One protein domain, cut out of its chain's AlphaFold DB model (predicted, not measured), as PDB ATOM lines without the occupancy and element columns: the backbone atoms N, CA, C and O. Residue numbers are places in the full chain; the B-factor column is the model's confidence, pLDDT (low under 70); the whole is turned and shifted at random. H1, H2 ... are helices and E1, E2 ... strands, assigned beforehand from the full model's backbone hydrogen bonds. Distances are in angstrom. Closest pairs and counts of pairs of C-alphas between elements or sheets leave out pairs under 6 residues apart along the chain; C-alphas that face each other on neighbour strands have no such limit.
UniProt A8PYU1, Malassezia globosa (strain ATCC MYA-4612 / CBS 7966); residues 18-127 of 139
ATOM      1  N   ILE A  18     430.526 729.245 360.239       94.94
ATOM      2  CA  ILE A  18     431.834 728.620 360.050       94.94
ATOM      3  C   ILE A  18     432.807 729.715 359.628       94.94
ATOM      4  O   ILE A  18     432.602 730.358 358.601       94.94
ATOM      5  N   ASP A  19     433.861 729.899 360.413       95.69
ATOM      6  CA  ASP A  19     434.991 730.757 360.078       95.69
ATOM      7  C   ASP A  19     436.209 729.846 359.865       95.69
ATOM      8  O   ASP A  19     436.555 729.059 360.746       95.69
ATOM      9  N   ALA A  20     436.840 729.916 358.693       94.12
ATOM     10  CA  ALA A  20     438.015 729.114 358.362       94.12
ATOM     11  C   ALA A  20     439.175 730.029 357.973       94.12
ATOM     12  O   ALA A  20     439.081 730.812 357.028       94.12
ATOM     13  N   HIS A  21     440.270 729.927 358.714       92.50
ATOM     14  CA  HIS A  21     441.505 730.658 358.489       92.50
ATOM     15  C   HIS A  21     442.559 729.676 357.991       92.50
ATOM     16  O   HIS A  21     442.914 728.726 358.685       92.50
ATOM     17  N   ILE A  22     443.076 729.910 356.789       89.81
ATOM     18  CA  ILE A  22     444.190 729.148 356.228       89.81
ATOM     19  C   ILE A  22     445.405 730.056 356.114       89.81
ATOM     20  O   ILE A  22     445.293 731.227 355.751       89.81
ATOM     21  N   PHE A  23     446.572 729.514 356.432       85.69
ATOM     22  CA  PHE A  23     447.812 730.273 356.453       85.69
ATOM     23  C   PHE A  23     448.688 729.790 355.308       85.69
ATOM     24  O   PHE A  23     448.883 728.591 355.135       85.69
ATOM     25  N   THR A  24     449.207 730.720 354.513       78.88
ATOM     26  CA  THR A  24     450.068 730.409 353.372       78.88
ATOM     27  C   THR A  24     451.124 731.486 353.189       78.88
ATOM     28  O   THR A  24     450.960 732.618 353.652       78.88
ATOM     29  N   ASP A  25     452.215 731.132 352.517       78.94
ATOM     30  CA  ASP A  25     453.239 732.098 352.145       78.94
ATOM     31  C   ASP A  25     452.764 732.926 350.944       78.94
ATOM     32  O   ASP A  25     452.837 732.518 349.785       78.94
ATOM     33  N   VAL A  26     452.277 734.128 351.242       80.31
ATOM     34  CA  VAL A  26     451.816 735.089 350.238       80.31
ATOM     35  C   VAL A  26     452.962 735.803 349.518       80.31
ATOM     36  O   VAL A  26     452.714 736.468 348.513       80.31
ATOM     37  N   ALA A  27     454.219 735.672 349.967       81.06
ATOM     38  CA  ALA A  27     455.349 736.364 349.347       81.06
ATOM     39  C   ALA A  27     455.576 735.888 347.906       81.06
ATOM     40  O   ALA A  27     455.786 736.703 347.005       81.06
ATOM     41  N   ARG A  28     455.458 734.576 347.658       75.81
ATOM     42  CA  ARG A  28     455.572 734.003 346.309       75.81
ATOM     43  C   ARG A  28     454.423 734.442 345.398       75.81
ATOM     44  O   ARG A  28     454.653 734.733 344.221       75.81
ATOM     45  N   ALA A  29     453.202 734.514 345.928       76.31
ATOM     46  CA  ALA A  29     452.051 735.028 345.191       76.31
ATOM     47  C   ALA A  29     452.255 736.503 344.812       76.31
ATOM     48  O   ALA A  29     452.102 736.855 343.647       76.31
ATOM     49  N   GLY A  30     452.704 737.335 345.758       77.94
ATOM     50  CA  GLY A  30     452.949 738.761 345.531       77.94
ATOM     51  C   GLY A  30     454.082 739.055 344.543       77.94
ATOM     52  O   GLY A  30     453.997 740.016 343.790       77.94
ATOM     53  N   GLN A  31     455.128 738.223 344.503       81.69
ATOM     54  CA  GLN A  31     456.224 738.383 343.537       81.69
ATOM     55  C   GLN A  31     455.849 737.944 342.120       81.69
ATOM     56  O   GLN A  31     456.360 738.494 341.149       81.69
ATOM     57  N   SER A  32     455.006 736.918 341.999       81.00
ATOM     58  CA  SER A  32     454.653 736.345 340.700       81.00
ATOM     59  C   SER A  32     453.390 736.946 340.089       81.00
ATOM     60  O   SER A  32     453.201 736.798 338.888       81.00
ATOM     61  N   ASP A  33     452.523 737.578 340.885       79.19
ATOM     62  CA  ASP A  33     451.190 738.054 340.481       79.19
ATOM     63  C   ASP A  33     450.328 736.957 339.813       79.19
ATOM     64  O   ASP A  33     449.457 737.204 338.983       79.19
ATOM     65  N   HIS A  34     450.600 735.690 340.147       72.81
ATOM     66  CA  HIS A  34     449.896 734.532 339.602       72.81
ATOM     67  C   HIS A  34     448.998 733.914 340.668       72.81
ATOM     68  O   HIS A  34     449.469 733.406 341.688       72.81
ATOM     69  N   ILE A  35     447.693 733.860 340.383       74.56
ATOM     70  CA  ILE A  35     446.684 733.334 341.312       74.56
ATOM     71  C   ILE A  35     446.890 731.849 341.670       74.56
ATOM     72  O   ILE A  35     446.428 731.381 342.702       74.56
ATOM     73  N   GLN A  36     447.617 731.098 340.842       72.00
ATOM     74  CA  GLN A  36     447.957 729.696 341.112       72.00
ATOM     75  C   GLN A  36     448.965 729.528 342.255       72.00
ATOM     76  O   GLN A  36     449.066 728.448 342.827       72.00
ATOM     77  N   HIS A  37     449.716 730.582 342.589       68.31
ATOM     78  CA  HIS A  37     450.645 730.584 343.716       68.31
ATOM     79  C   HIS A  37     450.004 731.087 345.018       68.31
ATOM     80  O   HIS A  37     450.697 731.146 346.030       68.31
ATOM     81  N   THR A  38     448.711 731.439 345.008       71.56
ATOM     82  CA  THR A  38     447.941 731.739 346.222       71.56
ATOM     83  C   THR A  38     446.968 730.614 346.537       71.56
ATOM     84  O   THR A  38     446.438 729.948 345.646       71.56
ATOM     85  N   HIS A  39     446.651 730.449 347.819       75.81
ATOM     86  CA  HIS A  39     445.476 729.685 348.212       75.81
ATOM     87  C   HIS A  39     444.220 730.464 347.807       75.81
ATOM     88  O   HIS A  39     444.014 731.606 348.221       75.81
ATOM     89  N   ASN A  40     443.403 729.862 346.942       80.75
ATOM     90  CA  ASN A  40     442.213 730.496 346.387       80.75
ATOM     91  C   ASN A  40     441.032 730.368 347.363       80.75
ATOM     92  O   ASN A  40     440.503 729.275 347.579       80.75
ATOM     93  N   TYR A  41     440.578 731.498 347.906       83.69
ATOM     94  CA  TYR A  41     439.424 731.565 348.807       83.69
ATOM     95  C   TYR A  41     438.127 731.047 348.164       83.69
ATOM     96  O   TYR A  41     437.262 730.529 348.861       83.69
ATOM     97  N   GLY A  42     437.986 731.137 346.839       86.88
ATOM     98  CA  GLY A  42     436.863 730.570 346.096       86.88
ATOM     99  C   GLY A  42     436.876 729.042 346.089       86.88
ATOM    100  O   GLY A  42     435.817 728.425 346.192       86.88
ATOM    101  N   THR A  43     438.058 728.421 346.025       88.44
ATOM    102  CA  THR A  43     438.197 726.964 346.166       88.44
ATOM    103  C   THR A  43     437.859 726.530 347.589       88.44
ATOM    104  O   THR A  43     437.062 725.611 347.757       88.44
ATOM    105  N   LEU A  44     438.380 727.242 348.597       91.19
ATOM    106  CA  LEU A  44     438.066 726.991 350.007       91.19
ATOM    107  C   LEU A  44     436.559 727.107 350.278       91.19
ATOM    108  O   LEU A  44     435.964 726.196 350.846       91.19
ATOM    109  N   TYR A  45     435.935 728.195 349.818       93.19
ATOM    110  CA  TYR A  45     434.496 728.426 349.953       93.19
ATOM    111  C   TYR A  45     433.688 727.260 349.376       93.19
ATOM    112  O   TYR A  45     432.851 726.692 350.070       93.19
ATOM    113  N   ARG A  46     433.968 726.863 348.127       94.38
ATOM    114  CA  ARG A  46     433.229 725.782 347.457       94.38
ATOM    115  C   ARG A  46     433.428 724.435 348.140       94.38
ATOM    116  O   ARG A  46     432.493 723.643 348.187       94.38
ATOM    117  N   ALA A  47     434.628 724.165 348.647       94.00
ATOM    118  CA  ALA A  47     434.915 722.926 349.356       94.00
ATOM    119  C   ALA A  47     434.154 722.857 350.692       94.00
ATOM    120  O   ALA A  47     433.495 721.856 350.966       94.00
ATOM    121  N   LEU A  48     434.150 723.944 351.473       94.06
ATOM    122  CA  LEU A  48     433.396 724.024 352.730       94.06
ATOM    123  C   LEU A  48     431.876 724.005 352.507       94.06
ATOM    124  O   LEU A  48     431.158 723.330 353.242       94.06
ATOM    125  N   GLU A  49     431.376 724.702 351.484       93.88
ATOM    126  CA  GLU A  49     429.956 724.700 351.102       93.88
ATOM    127  C   GLU A  49     429.489 723.297 350.692       93.88
ATOM    128  O   GLU A  49     428.441 722.828 351.154       93.88
ATOM    129  N   ARG A  50     430.290 722.601 349.875       94.31
ATOM    130  CA  ARG A  50     430.043 721.208 349.492       94.31
ATOM    131  C   ARG A  50     430.009 720.311 350.723       94.31
ATOM    132  O   ARG A  50     429.008 719.628 350.942       94.31
ATOM    133  N   PHE A  51     431.044 720.375 351.564       93.38
ATOM    134  CA  PHE A  51     431.100 719.619 352.814       93.38
ATOM    135  C   PHE A  51     429.838 719.848 353.657       93.38
ATOM    136  O   PHE A  51     429.214 718.885 354.105       93.38
ATOM    137  N   ALA A  52     429.406 721.103 353.802       89.75
ATOM    138  CA  ALA A  52     428.259 721.465 354.624       89.75
ATOM    139  C   ALA A  52     426.887 721.056 354.072       89.75
ATOM    140  O   ALA A  52     425.911 720.964 354.832       89.75
ATOM    141  N   THR A  53     426.807 720.832 352.765       87.94
ATOM    142  CA  THR A  53     425.576 720.426 352.083       87.94
ATOM    143  C   THR A  53     425.454 718.908 352.013       87.94
ATOM    144  O   THR A  53     424.364 718.376 352.213       87.94
ATOM    145  N   GLU A  54     426.563 718.212 351.771       89.06
ATOM    146  CA  GLU A  54     426.581 716.766 351.522       89.06
ATOM    147  C   GLU A  54     426.725 715.930 352.799       89.06
ATOM    148  O   GLU A  54     426.318 714.770 352.818       89.06
ATOM    149  N   ASN A  55     427.258 716.507 353.882       84.81
ATOM    150  CA  ASN A  55     427.514 715.776 355.120       84.81
ATOM    151  C   ASN A  55     426.530 716.159 356.230       84.81
ATOM    152  O   ASN A  55     426.246 717.333 356.492       84.81
ATOM    153  N   ALA A  56     426.038 715.141 356.933       81.25
ATOM    154  CA  ALA A  56     425.307 715.308 358.181       81.25
ATOM    155  C   ALA A  56     426.279 715.152 359.354       81.25
ATOM    156  O   ALA A  56     426.896 714.101 359.528       81.25
ATOM    157  N   CYS A  57     426.403 716.185 360.183       84.06
ATOM    158  CA  CYS A  57     427.272 716.155 361.350       84.06
ATOM    159  C   CYS A  57     426.444 715.837 362.602       84.06
ATOM    160  O   CYS A  57     425.463 716.502 362.928       84.06
ATOM    161  N   SER A  58     426.849 714.818 363.358       83.00
ATOM    162  CA  SER A  58     426.168 714.474 364.615       83.00
ATOM    163  C   SER A  58     426.417 715.493 365.733       83.00
ATOM    164  O   SER A  58     425.675 715.526 366.712       83.00
ATOM    165  N   SER A  59     427.452 716.325 365.601       86.00
ATOM    166  CA  SER A  59     427.815 717.352 366.573       86.00
ATOM    167  C   SER A  59     428.567 718.510 365.917       86.00
ATOM    168  O   SER A  59     429.106 718.388 364.814       86.00
ATOM    169  N   MET A  60     428.666 719.620 366.646       87.56
ATOM    170  CA  MET A  60     429.499 720.763 366.271       87.56
ATOM    171  C   MET A  60     430.993 720.402 366.169       87.56
ATOM    172  O   MET A  60     431.698 720.973 365.344       87.56
ATOM    173  N   ILE A  61     431.467 719.435 366.968       88.69
ATOM    174  CA  ILE A  61     432.853 718.941 366.918       88.69
ATOM    175  C   ILE A  61     433.105 718.246 365.579       88.69
ATOM    176  O   ILE A  61     434.036 718.619 364.877       88.69
ATOM    177  N   HIS A  62     432.226 717.321 365.179       89.38
ATOM    178  CA  HIS A  62     432.324 716.654 363.876       89.38
ATOM    179  C   HIS A  62     432.278 717.642 362.704       89.38
ATOM    180  O   HIS A  62     433.009 717.474 361.732       89.38
ATOM    181  N   ALA A  63     431.445 718.685 362.789       90.94
ATOM    182  CA  ALA A  63     431.414 719.725 361.763       90.94
ATOM    183  C   ALA A  63     432.753 720.475 361.673       90.94
ATOM    184  O   ALA A  63     433.259 720.701 360.574       90.94
ATOM    185  N   ALA A  64     433.344 720.828 362.818       92.69
ATOM    186  CA  ALA A  64     434.630 721.514 362.872       92.69
ATOM    187  C   ALA A  64     435.784 720.631 362.375       92.69
ATOM    188  O   ALA A  64     436.628 721.113 361.624       92.69
ATOM    189  N   GLU A  65     435.808 719.350 362.749       91.62
ATOM    190  CA  GLU A  65     436.824 718.391 362.298       91.62
ATOM    191  C   GLU A  65     436.762 718.167 360.789       91.62
ATOM    192  O   GLU A  65     437.789 718.254 360.122       91.62
ATOM    193  N   GLY A  66     435.569 717.973 360.222       92.19
ATOM    194  CA  GLY A  66     435.440 717.819 358.774       92.19
ATOM    195  C   GLY A  66     435.824 719.091 358.010       92.19
ATOM    196  O   GLY A  66     436.536 719.015 357.013       92.19
ATOM    197  N   CYS A  67     435.478 720.280 358.518       94.25
ATOM    198  CA  CYS A  67     435.967 721.539 357.941       94.25
ATOM    199  C   CYS A  67     437.498 721.658 358.026       94.25
ATOM    200  O   CYS A  67     438.132 722.135 357.083       94.25
ATOM    201  N   MET A  68     438.105 721.219 359.133       94.06
ATOM    202  CA  MET A  68     439.561 721.196 359.296       94.06
ATOM    203  C   MET A  68     440.216 720.256 358.277       94.06
ATOM    204  O   MET A  68     441.204 720.631 357.647       94.06
ATOM    205  N   GLN A  69     439.636 719.076 358.064       92.06
ATOM    206  CA  GLN A  69     440.106 718.118 357.069       92.06
ATOM    207  C   GLN A  69     440.051 718.708 355.655       92.06
ATOM    208  O   GLN A  69     441.046 718.667 354.939       92.06
ATOM    209  N   VAL A  70     438.948 719.365 355.287       93.75
ATOM    210  CA  VAL A  70     438.821 720.082 354.005       93.75
ATOM    211  C   VAL A  70     439.927 721.136 353.840       93.75
ATOM    212  O   VAL A  70     440.525 721.261 352.769       93.75
ATOM    213  N   CYS A  71     440.243 721.889 354.899       92.75
ATOM    214  CA  CYS A  71     441.288 722.913 354.852       92.75
ATOM    215  C   CYS A  71     442.692 722.314 354.657       92.75
ATOM    216  O   CYS A  71     443.477 722.823 353.855       92.75
ATOM    217  N   LEU A  72     443.028 721.250 355.388       90.56
ATOM    218  CA  LEU A  72     444.373 720.668 355.370       90.56
ATOM    219  C   LEU A  72     444.596 719.728 354.180       90.56
ATOM    220  O   LEU A  72     445.652 719.778 353.553       90.56
ATOM    221  N   GLU A  73     443.617 718.886 353.856       90.06
ATOM    222  CA  GLU A  73     443.761 717.820 352.861       90.06
ATOM    223  C   GLU A  73     443.354 718.274 351.462       90.06
ATOM    224  O   GLU A  73     444.128 718.083 350.528       90.06
ATOM    225  N   GLU A  74     442.187 718.906 351.299       90.25
ATOM    226  CA  GLU A  74     441.707 719.325 349.972       90.25
ATOM    227  C   GLU A  74     442.313 720.658 349.527       90.25
ATOM    228  O   GLU A  74     442.647 720.841 348.358       90.25
ATOM    229  N   CYS A  75     442.457 721.605 350.457       88.38
ATOM    230  CA  CYS A  75     443.037 722.916 350.159       88.38
ATOM    231  C   CYS A  75     444.558 722.957 350.365       88.38
ATOM    232  O   CYS A  75     445.172 723.995 350.110       88.38
ATOM    233  N   HIS A  76     445.169 721.856 350.823       88.88
ATOM    234  CA  HIS A  76     446.608 721.741 351.081       88.88
ATOM    235  C   HIS A  76     447.160 722.908 351.919       88.88
ATOM    236  O   HIS A  76     448.240 723.439 351.641       88.88
ATOM    237  N   ALA A  77     446.395 723.376 352.911       89.12
ATOM    238  CA  ALA A  77     446.864 724.421 353.807       89.12
ATOM    239  C   ALA A  77     447.929 723.837 354.753       89.12
ATOM    240  O   ALA A  77     447.669 722.832 355.415       89.12
ATOM    241  N   PRO A  78     449.119 724.448 354.876       89.00
ATOM    242  CA  PRO A  78     450.137 723.979 355.817       89.00
ATOM    243  C   PRO A  78     449.690 724.134 357.277       89.00
ATOM    244  O   PRO A  78     450.152 723.397 358.149       89.00
ATOM    245  N   TYR A  79     448.802 725.092 357.541       90.31
ATOM    246  CA  TYR A  79     448.226 725.369 358.846       90.31
ATOM    247  C   TYR A  79     446.837 725.986 358.681       90.31
ATOM    248  O   TYR A  79     446.628 726.820 357.790       90.31
ATOM    249  N   ALA A  80     445.903 725.579 359.536       92.56
ATOM    250  CA  ALA A  80     444.532 726.058 359.520       92.56
ATOM    251  C   ALA A  80     443.959 726.220 360.935       92.56
ATOM    252  O   ALA A  80     444.282 725.476 361.865       92.56
ATOM    253  N   GLU A  81     443.067 727.192 361.070       93.88
ATOM    254  CA  GLU A  81     442.231 727.425 362.240       93.88
ATOM    255  C   GLU A  81     440.769 727.458 361.787       93.88
ATOM    256  O   GLU A  81     440.412 728.141 360.829       93.88
ATOM    257  N   VAL A  82     439.918 726.684 362.452       94.88
ATOM    258  CA  VAL A  82     438.496 726.572 362.133       94.88
ATOM    259  C   VAL A  82     437.690 726.889 363.377       94.88
ATOM    260  O   VAL A  82     437.853 726.245 364.416       94.88
ATOM    261  N   HIS A  83     436.774 727.841 363.257       95.56
ATOM    262  CA  HIS A  83     435.783 728.154 364.270       95.56
ATOM    263  C   HIS A  83     434.403 727.772 363.768       95.56
ATOM    264  O   HIS A  83     433.976 728.171 362.686       95.56
ATOM    265  N   VAL A  84     433.675 727.039 364.594       94.81
ATOM    266  CA  VAL A  84     432.285 726.700 364.335       94.81
ATOM    267  C   VAL A  84     431.451 727.243 365.477       94.81
ATOM    268  O   VAL A  84     431.755 726.996 366.644       94.81
ATOM    269  N   ARG A  85     430.406 727.999 365.150       94.69
ATOM    270  CA  ARG A  85     429.490 728.616 366.110       94.69
ATOM    271  C   ARG A  85     428.060 728.211 365.790       94.69
ATOM    272  O   ARG A  85     427.627 728.317 364.645       94.69
ATOM    273  N   LEU A  86     427.329 727.803 366.821       91.69
ATOM    274  CA  LEU A  86     425.900 727.527 366.783       91.69
ATOM    275  C   LEU A  86     425.164 728.684 367.481       91.69
ATOM    276  O   LEU A  86     425.114 728.732 368.720       91.69
ATOM    277  N   PRO A  87     424.629 729.658 366.719       91.25
ATOM    278  CA  PRO A  87     423.871 730.760 367.290       91.25
ATOM    279  C   PRO A  87     422.633 730.236 368.008       91.25
ATOM    280  O   PRO A  87     422.025 729.256 367.579       91.25
ATOM    281  N   ARG A  88     422.215 730.919 369.079       84.00
ATOM    282  CA  ARG A  88     420.981 730.592 369.823       84.00
ATOM    283  C   ARG A  88     420.962 729.190 370.457       84.00
ATOM    284  O   ARG A  88     419.901 728.729 370.866       84.00
ATOM    285  N   ALA A  89     422.116 728.530 370.568       86.06
ATOM    286  CA  ALA A  89     422.248 727.265 371.292       86.06
ATOM    287  C   ALA A  89     421.982 727.418 372.801       86.06
ATOM    288  O   ALA A  89     421.582 726.468 373.466       86.06
ATOM    289  N   LEU A  90     422.213 728.619 373.341       88.31
ATOM    290  CA  LEU A  90     422.092 728.944 374.760       88.31
ATOM    291  C   LEU A  90     421.173 730.157 374.923       88.31
ATOM    292  O   LEU A  90     421.280 731.119 374.170       88.31
ATOM    293  N   LEU A  91     420.294 730.131 375.927       88.69
ATOM    294  CA  LEU A  91     419.284 731.178 376.136       88.69
ATOM    295  C   LEU A  91     419.901 732.550 376.456       88.69
ATOM    296  O   LEU A  91     419.446 733.580 375.963       88.69
ATOM    297  N   HIS A  92     420.951 732.553 377.274       92.19
ATOM    298  CA  HIS A  92     421.587 733.769 377.780       92.19
ATOM    299  C   HIS A  92     422.940 734.066 377.126       92.19
ATOM    300  O   HIS A  92     423.656 734.933 377.604       92.19
ATOM    301  N   ALA A  93     423.298 733.385 376.038       94.00
ATOM    302  CA  ALA A  93     424.520 733.665 375.290       94.00
ATOM    303  C   ALA A  93     424.202 733.846 373.801       94.00
ATOM    304  O   ALA A  93     423.156 733.417 373.322       94.00
ATOM    305  N   ASP A  94     425.093 734.487 373.058       93.62
ATOM    306  CA  ASP A  94     424.924 734.705 371.621       93.62
ATOM    307  C   ASP A  94     425.111 733.403 370.834       93.62
ATOM    308  O   ASP A  94     424.329 733.087 369.930       93.62
ATOM    309  N   ALA A  95     426.130 732.619 371.198       93.38
ATOM    310  CA  ALA A  95     426.418 731.330 370.580       93.38
ATOM    311  C   ALA A  95     427.240 730.419 371.499       93.38
ATOM    312  O   ALA A  95     428.057 730.885 372.296       93.38
ATOM    313  N   ALA A  96     427.076 729.111 371.315       93.19
ATOM    314  CA  ALA A  96     428.094 728.136 371.691       93.19
ATOM    315  C   ALA A  96     429.012 727.906 370.485       93.19
ATOM    316  O   ALA A  96     428.556 727.975 369.344       93.19
ATOM    317  N   GLY A  97     430.294 727.650 370.717       94.19
ATOM    318  CA  GLY A  97     431.249 727.441 369.640       94.19
ATOM    319  C   GLY A  97     432.377 726.493 370.005       94.19
ATOM    320  O   GLY A  97     432.638 726.224 371.177       94.19
ATOM    321  N   ILE A  98     433.060 726.002 368.980       94.44
ATOM    322  CA  ILE A  98     434.323 725.279 369.089       94.44
ATOM    323  C   ILE A  98     435.346 725.903 368.150       94.44
ATOM    324  O   ILE A  98     435.004 726.451 367.104       94.44
ATOM    325  N   SER A  99     436.608 725.865 368.549       94.06
ATOM    326  CA  SER A  99     437.739 726.297 367.738       94.06
ATOM    327  C   SER A  99     438.776 725.189 367.689       94.06
ATOM    328  O   SER A  99     439.158 724.660 368.735       94.06
ATOM    329  N   LEU A 100     439.205 724.841 366.483       93.06
ATOM    330  CA  LEU A 100     440.247 723.862 366.215       93.06
ATOM    331  C   LEU A 100     441.401 724.556 365.509       93.06
ATOM    332  O   LEU A 100     441.182 725.395 364.642       93.06
ATOM    333  N   VAL A 101     442.620 724.167 365.854       91.88
ATOM    334  CA  VAL A 101     443.842 724.715 365.262       91.88
ATOM    335  C   VAL A 101     444.784 723.561 364.972       91.88
ATOM    336  O   VAL A 101     445.092 722.792 365.884       91.88
ATOM    337  N   ARG A 102     445.211 723.390 363.721       89.88
ATOM    338  CA  ARG A 102     446.047 722.254 363.311       89.88
ATOM    339  C   ARG A 102     447.035 722.650 362.222       89.88
ATOM    340  O   ARG A 102     446.723 723.460 361.350       89.88
ATOM    341  N   SER A 103     448.208 722.024 362.245       89.81
ATOM    342  CA  SER A 103     449.121 722.019 361.106       89.81
ATOM    343  C   SER A 103     448.967 720.739 360.280       89.81
ATOM    344  O   SER A 103     448.580 719.689 360.795       89.81
ATOM    345  N   ALA A 104     449.336 720.793 359.000       84.25
ATOM    346  CA  ALA A 104     449.361 719.615 358.132       84.25
ATOM    347  C   ALA A 104     450.333 718.527 358.634       84.25
ATOM    348  O   ALA A 104     450.162 717.348 358.328       84.25
ATOM    349  N   ARG A 105     451.346 718.902 359.431       76.44
ATOM    350  CA  ARG A 105     452.289 717.953 360.044       76.44
ATOM    351  C   ARG A 105     451.657 717.176 361.201       76.44
ATOM    352  O   ARG A 105     451.983 716.006 361.386       76.44
ATOM    353  N   ASP A 106     450.725 717.790 361.925       69.50
ATOM    354  CA  ASP A 106     450.016 717.136 363.032       69.50
ATOM    355  C   ASP A 106     449.009 716.103 362.502       69.50
ATOM    356  O   ASP A 106     448.863 715.015 363.062       69.50
ATOM    357  N   ALA A 107     448.367 716.407 361.365       59.00
ATOM    358  CA  ALA A 107     447.400 715.525 360.710       59.00
ATOM    359  C   ALA A 107     448.015 714.185 360.257       59.00
ATOM    360  O   ALA A 107     447.396 713.135 360.415       59.00
ATOM    361  N   ALA A 108     449.257 714.194 359.759       54.66
ATOM    362  CA  ALA A 108     449.931 712.989 359.262       54.66
ATOM    363  C   ALA A 108     450.280 711.962 360.360       54.66
ATOM    364  O   ALA A 108     450.549 710.801 360.054       54.66
ATOM    365  N   THR A 109     450.280 712.370 361.634       51.12
ATOM    366  CA  THR A 109     450.810 711.557 362.742       51.12
ATOM    367  C   THR A 109     449.727 710.753 363.480       51.12
ATOM    368  O   THR A 109     450.049 709.900 364.304       51.12
ATOM    369  N   THR A 110     448.438 710.945 363.178       47.09
ATOM    370  CA  THR A 110     447.363 710.507 364.089       47.09
ATOM    371  C   THR A 110     446.409 709.494 363.444       47.09
ATOM    372  O   THR A 110     445.336 709.835 362.965       47.09
ATOM    373  N   HIS A 111     446.795 708.213 363.467       44.34
ATOM    374  CA  HIS A 111     445.918 707.045 363.245       44.34
ATOM    375  C   HIS A 111     445.635 706.322 364.583       44.34
ATOM    376  O   HIS A 111     445.721 705.100 364.693       44.34
ATOM    377  N   GLY A 112     445.347 707.087 365.640       38.31
ATOM    378  CA  GLY A 112     445.085 706.573 366.985       38.31
ATOM    379  C   GLY A 112     443.903 707.296 367.618       38.31
ATOM    380  O   GLY A 112     443.867 708.521 367.661       38.31
ATOM    381  N   MET A 113     442.914 706.525 368.067       36.94
ATOM    382  CA  MET A 113     441.717 707.005 368.758       36.94
ATOM    383  C   MET A 113     442.075 707.951 369.919       36.94
ATOM    384  O   MET A 113     442.905 707.608 370.752       36.94
ATOM    385  N   MET A 114     441.375 709.090 369.993       43.34
ATOM    386  CA  MET A 114     441.438 710.105 371.059       43.34
ATOM    387  C   MET A 114     442.783 710.828 371.237       43.34
ATOM    388  O   MET A 114     443.544 710.520 372.147       43.34
ATOM    389  N   GLN A 115     442.989 711.923 370.499       44.28
ATOM    390  CA  GLN A 115     443.852 713.007 370.982       44.28
ATOM    391  C   GLN A 115     443.321 714.384 370.549       44.28
ATOM    392  O   GLN A 115     443.565 714.889 369.455       44.28
ATOM    393  N   LEU A 116     442.542 714.989 371.453       49.78
ATOM    394  CA  LEU A 116     442.193 716.411 371.477       49.78
ATOM    395  C   LEU A 116     443.470 717.233 371.687       49.78
ATOM    396  O   LEU A 116     443.705 717.757 372.772       49.78
ATOM    397  N   GLU A 117     444.308 717.381 370.669       50.09
ATOM    398  CA  GLU A 117     445.473 718.264 370.786       50.09
ATOM    399  C   GLU A 117     445.012 719.704 370.496       50.09
ATOM    400  O   GLU A 117     445.277 720.288 369.455       50.09
ATOM    401  N   HIS A 118     444.223 720.241 371.437       62.00
ATOM    402  CA  HIS A 118     443.620 721.583 371.520       62.00
ATOM    403  C   HIS A 118     442.370 721.814 370.652       62.00
ATOM    404  O   HIS A 118     442.422 722.450 369.602       62.00
ATOM    405  N   GLY A 119     441.221 721.307 371.109       73.50
ATOM    406  CA  GLY A 119     439.916 721.862 370.740       73.50
ATOM    407  C   GLY A 119     439.426 722.784 371.854       73.50
ATOM    408  O   GLY A 119     439.307 722.351 372.997       73.50
ATOM    409  N   MET A 120     439.173 724.057 371.550       90.31
ATOM    410  CA  MET A 120     438.706 725.035 372.535       90.31
ATOM    411  C   MET A 120     437.196 725.225 372.418       90.31
ATOM    412  O   MET A 120     436.706 725.709 371.398       90.31
ATOM    413  N   LEU A 121     436.460 724.889 373.479       91.88
ATOM    414  CA  LEU A 121     435.047 725.240 373.603       91.88
ATOM    415  C   LEU A 121     434.913 726.726 373.958       91.88
ATOM    416  O   LEU A 121     435.654 727.243 374.795       91.88
ATOM    417  N   ARG A 122     433.959 727.418 373.338       93.25
ATOM    418  CA  ARG A 122     433.715 728.849 373.544       93.25
ATOM    419  C   ARG A 122     432.241 729.113 373.814       93.25
ATOM    420  O   ARG A 122     431.366 728.559 373.153       93.25
ATOM    421  N   ILE A 123     431.977 730.014 374.754       94.50
ATOM    422  CA  ILE A 123     430.667 730.642 374.940       94.50
ATOM    423  C   ILE A 123     430.821 732.100 374.529       94.50
ATOM    424  O   ILE A 123     431.683 732.812 375.043       94.50
ATOM    425  N   HIS A 124     430.004 732.543 373.584       94.69
ATOM    426  CA  HIS A 124     430.046 733.903 373.062       94.69
ATOM    427  C   HIS A 124     428.956 734.738 373.730       94.69
ATOM    428  O   HIS A 124     427.784 734.391 373.627       94.69
ATOM    429  N   GLY A 125     429.336 735.825 374.409       94.31
ATOM    430  CA  GLY A 125     428.394 736.840 374.897       94.31
ATOM    431  C   GLY A 125     427.427 736.365 375.985       94.31
ATOM    432  O   GLY A 125     426.235 736.651 375.902       94.31
ATOM    433  N   LEU A 126     427.913 735.623 376.989       95.75
ATOM    434  CA  LEU A 126     427.091 735.230 378.138       95.75
ATOM    435  C   LEU A 126     426.628 736.470 378.920       95.75
ATOM    436  O   LEU A 126     427.442 737.245 379.417       95.75
ATOM    437  N   ARG A 127     425.312 736.620 379.050       95.19
ATOM    438  CA  ARG A 127     424.636 737.648 379.837       95.19
ATOM    439  C   ARG A 127     424.221 737.060 381.179       95.19
ATOM    440  O   ARG A 127     423.546 736.034 381.217       95.19
TER     441      ARG A 127
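This is residues 18 to 127 of the 139 residues of a protein of Malassezia globosa (strain ATCC MYA-4612 / CBS 7966) (UniProt A8PYU1). A twisted antiparallel sheet of four strands has the longest helix, H3, packed over one face, and H2 packs on H3 at a steep tilt near the edge strand E1; no named helix covers the other face. The short helix H1 lies away from this body at one end, and residues 31 to 36 and 108 to 115 stick out. The printed part has 110 residues, with four named helices and four named strands in the order E1 H1 H2 H3 E2 E3 H4 E4; the sheet runs E1 E2 E3 E4, and the class is mixed, helices and strands. It is only just compact, close to loose, with a radius of gyration of the C-alphas of 15.6 A, and elongated, spanning 50 by 32 by 26 A.

In the sheet, E1 is residues 18 to 23, starting at C-alpha 18 (431.834, 728.620, 360.050), and is 16.5 A long. E2, residues 79 to 87, and E3, residues 95 to 103, are each 26.3 A long. E4, residues 119 to 124, is 15.7 A long and ends at C-alpha 124 (430.046, 733.903, 373.062). H3, residues 60 to 74, measures 20.4 A from C-alpha 60 (429.499, 720.763, 366.271), and H2, residues 41 to 54, measures 19.8 A. H1 is residues 26 to 32, 10.0 A, and H4 is residues 104 to 107, 5.2 A.

E1 and E2 are antiparallel, with N 21 and O 81 within hydrogen-bond range at 2.8 A. E2 and E3 form a hairpin, with N 82 and O 100 at 2.8 A. E3 and E4 are antiparallel at 151 degrees, with N 97 and O 122 at 2.8 A. H3 is on the sheet at a height of 8.5 A, over E2, E3 and, only just, E1, where 3 of its C-alphas fall; its closest C-alphas to E2 are those of Ala 64 and Val 84, 5.9 A apart. It runs along the strands, but only just, at 29 degrees to E2 on the local plane. H2 and H3 form two layers with the sheet, helices on one face of it. H2 touches H3, opposite ways at a steep tilt of 45 degrees; their closest C-alphas are those of Leu 48 and Cys 67, 6.3 A apart. H3 and H4 are close but not clearly touching, the C-alphas of Leu 72 and Ala 104 being closest at 5.8 A. H1 is not on the sheet, touches no helix, and is apart from H2. In H1, H2 and H3 every O i to N i+4 pair is within hydrogen-bond range; H4 is too short for such a pair.

The two C-alphas farthest apart, of Ser 32 and Leu 91, are 50.3 A apart. The printed part has no cut. The link from H4 to E4 is long, with 11 residues. Mean pLDDT of the printed part is 83.8; residue 37 and residues 106 to 118 are under 70.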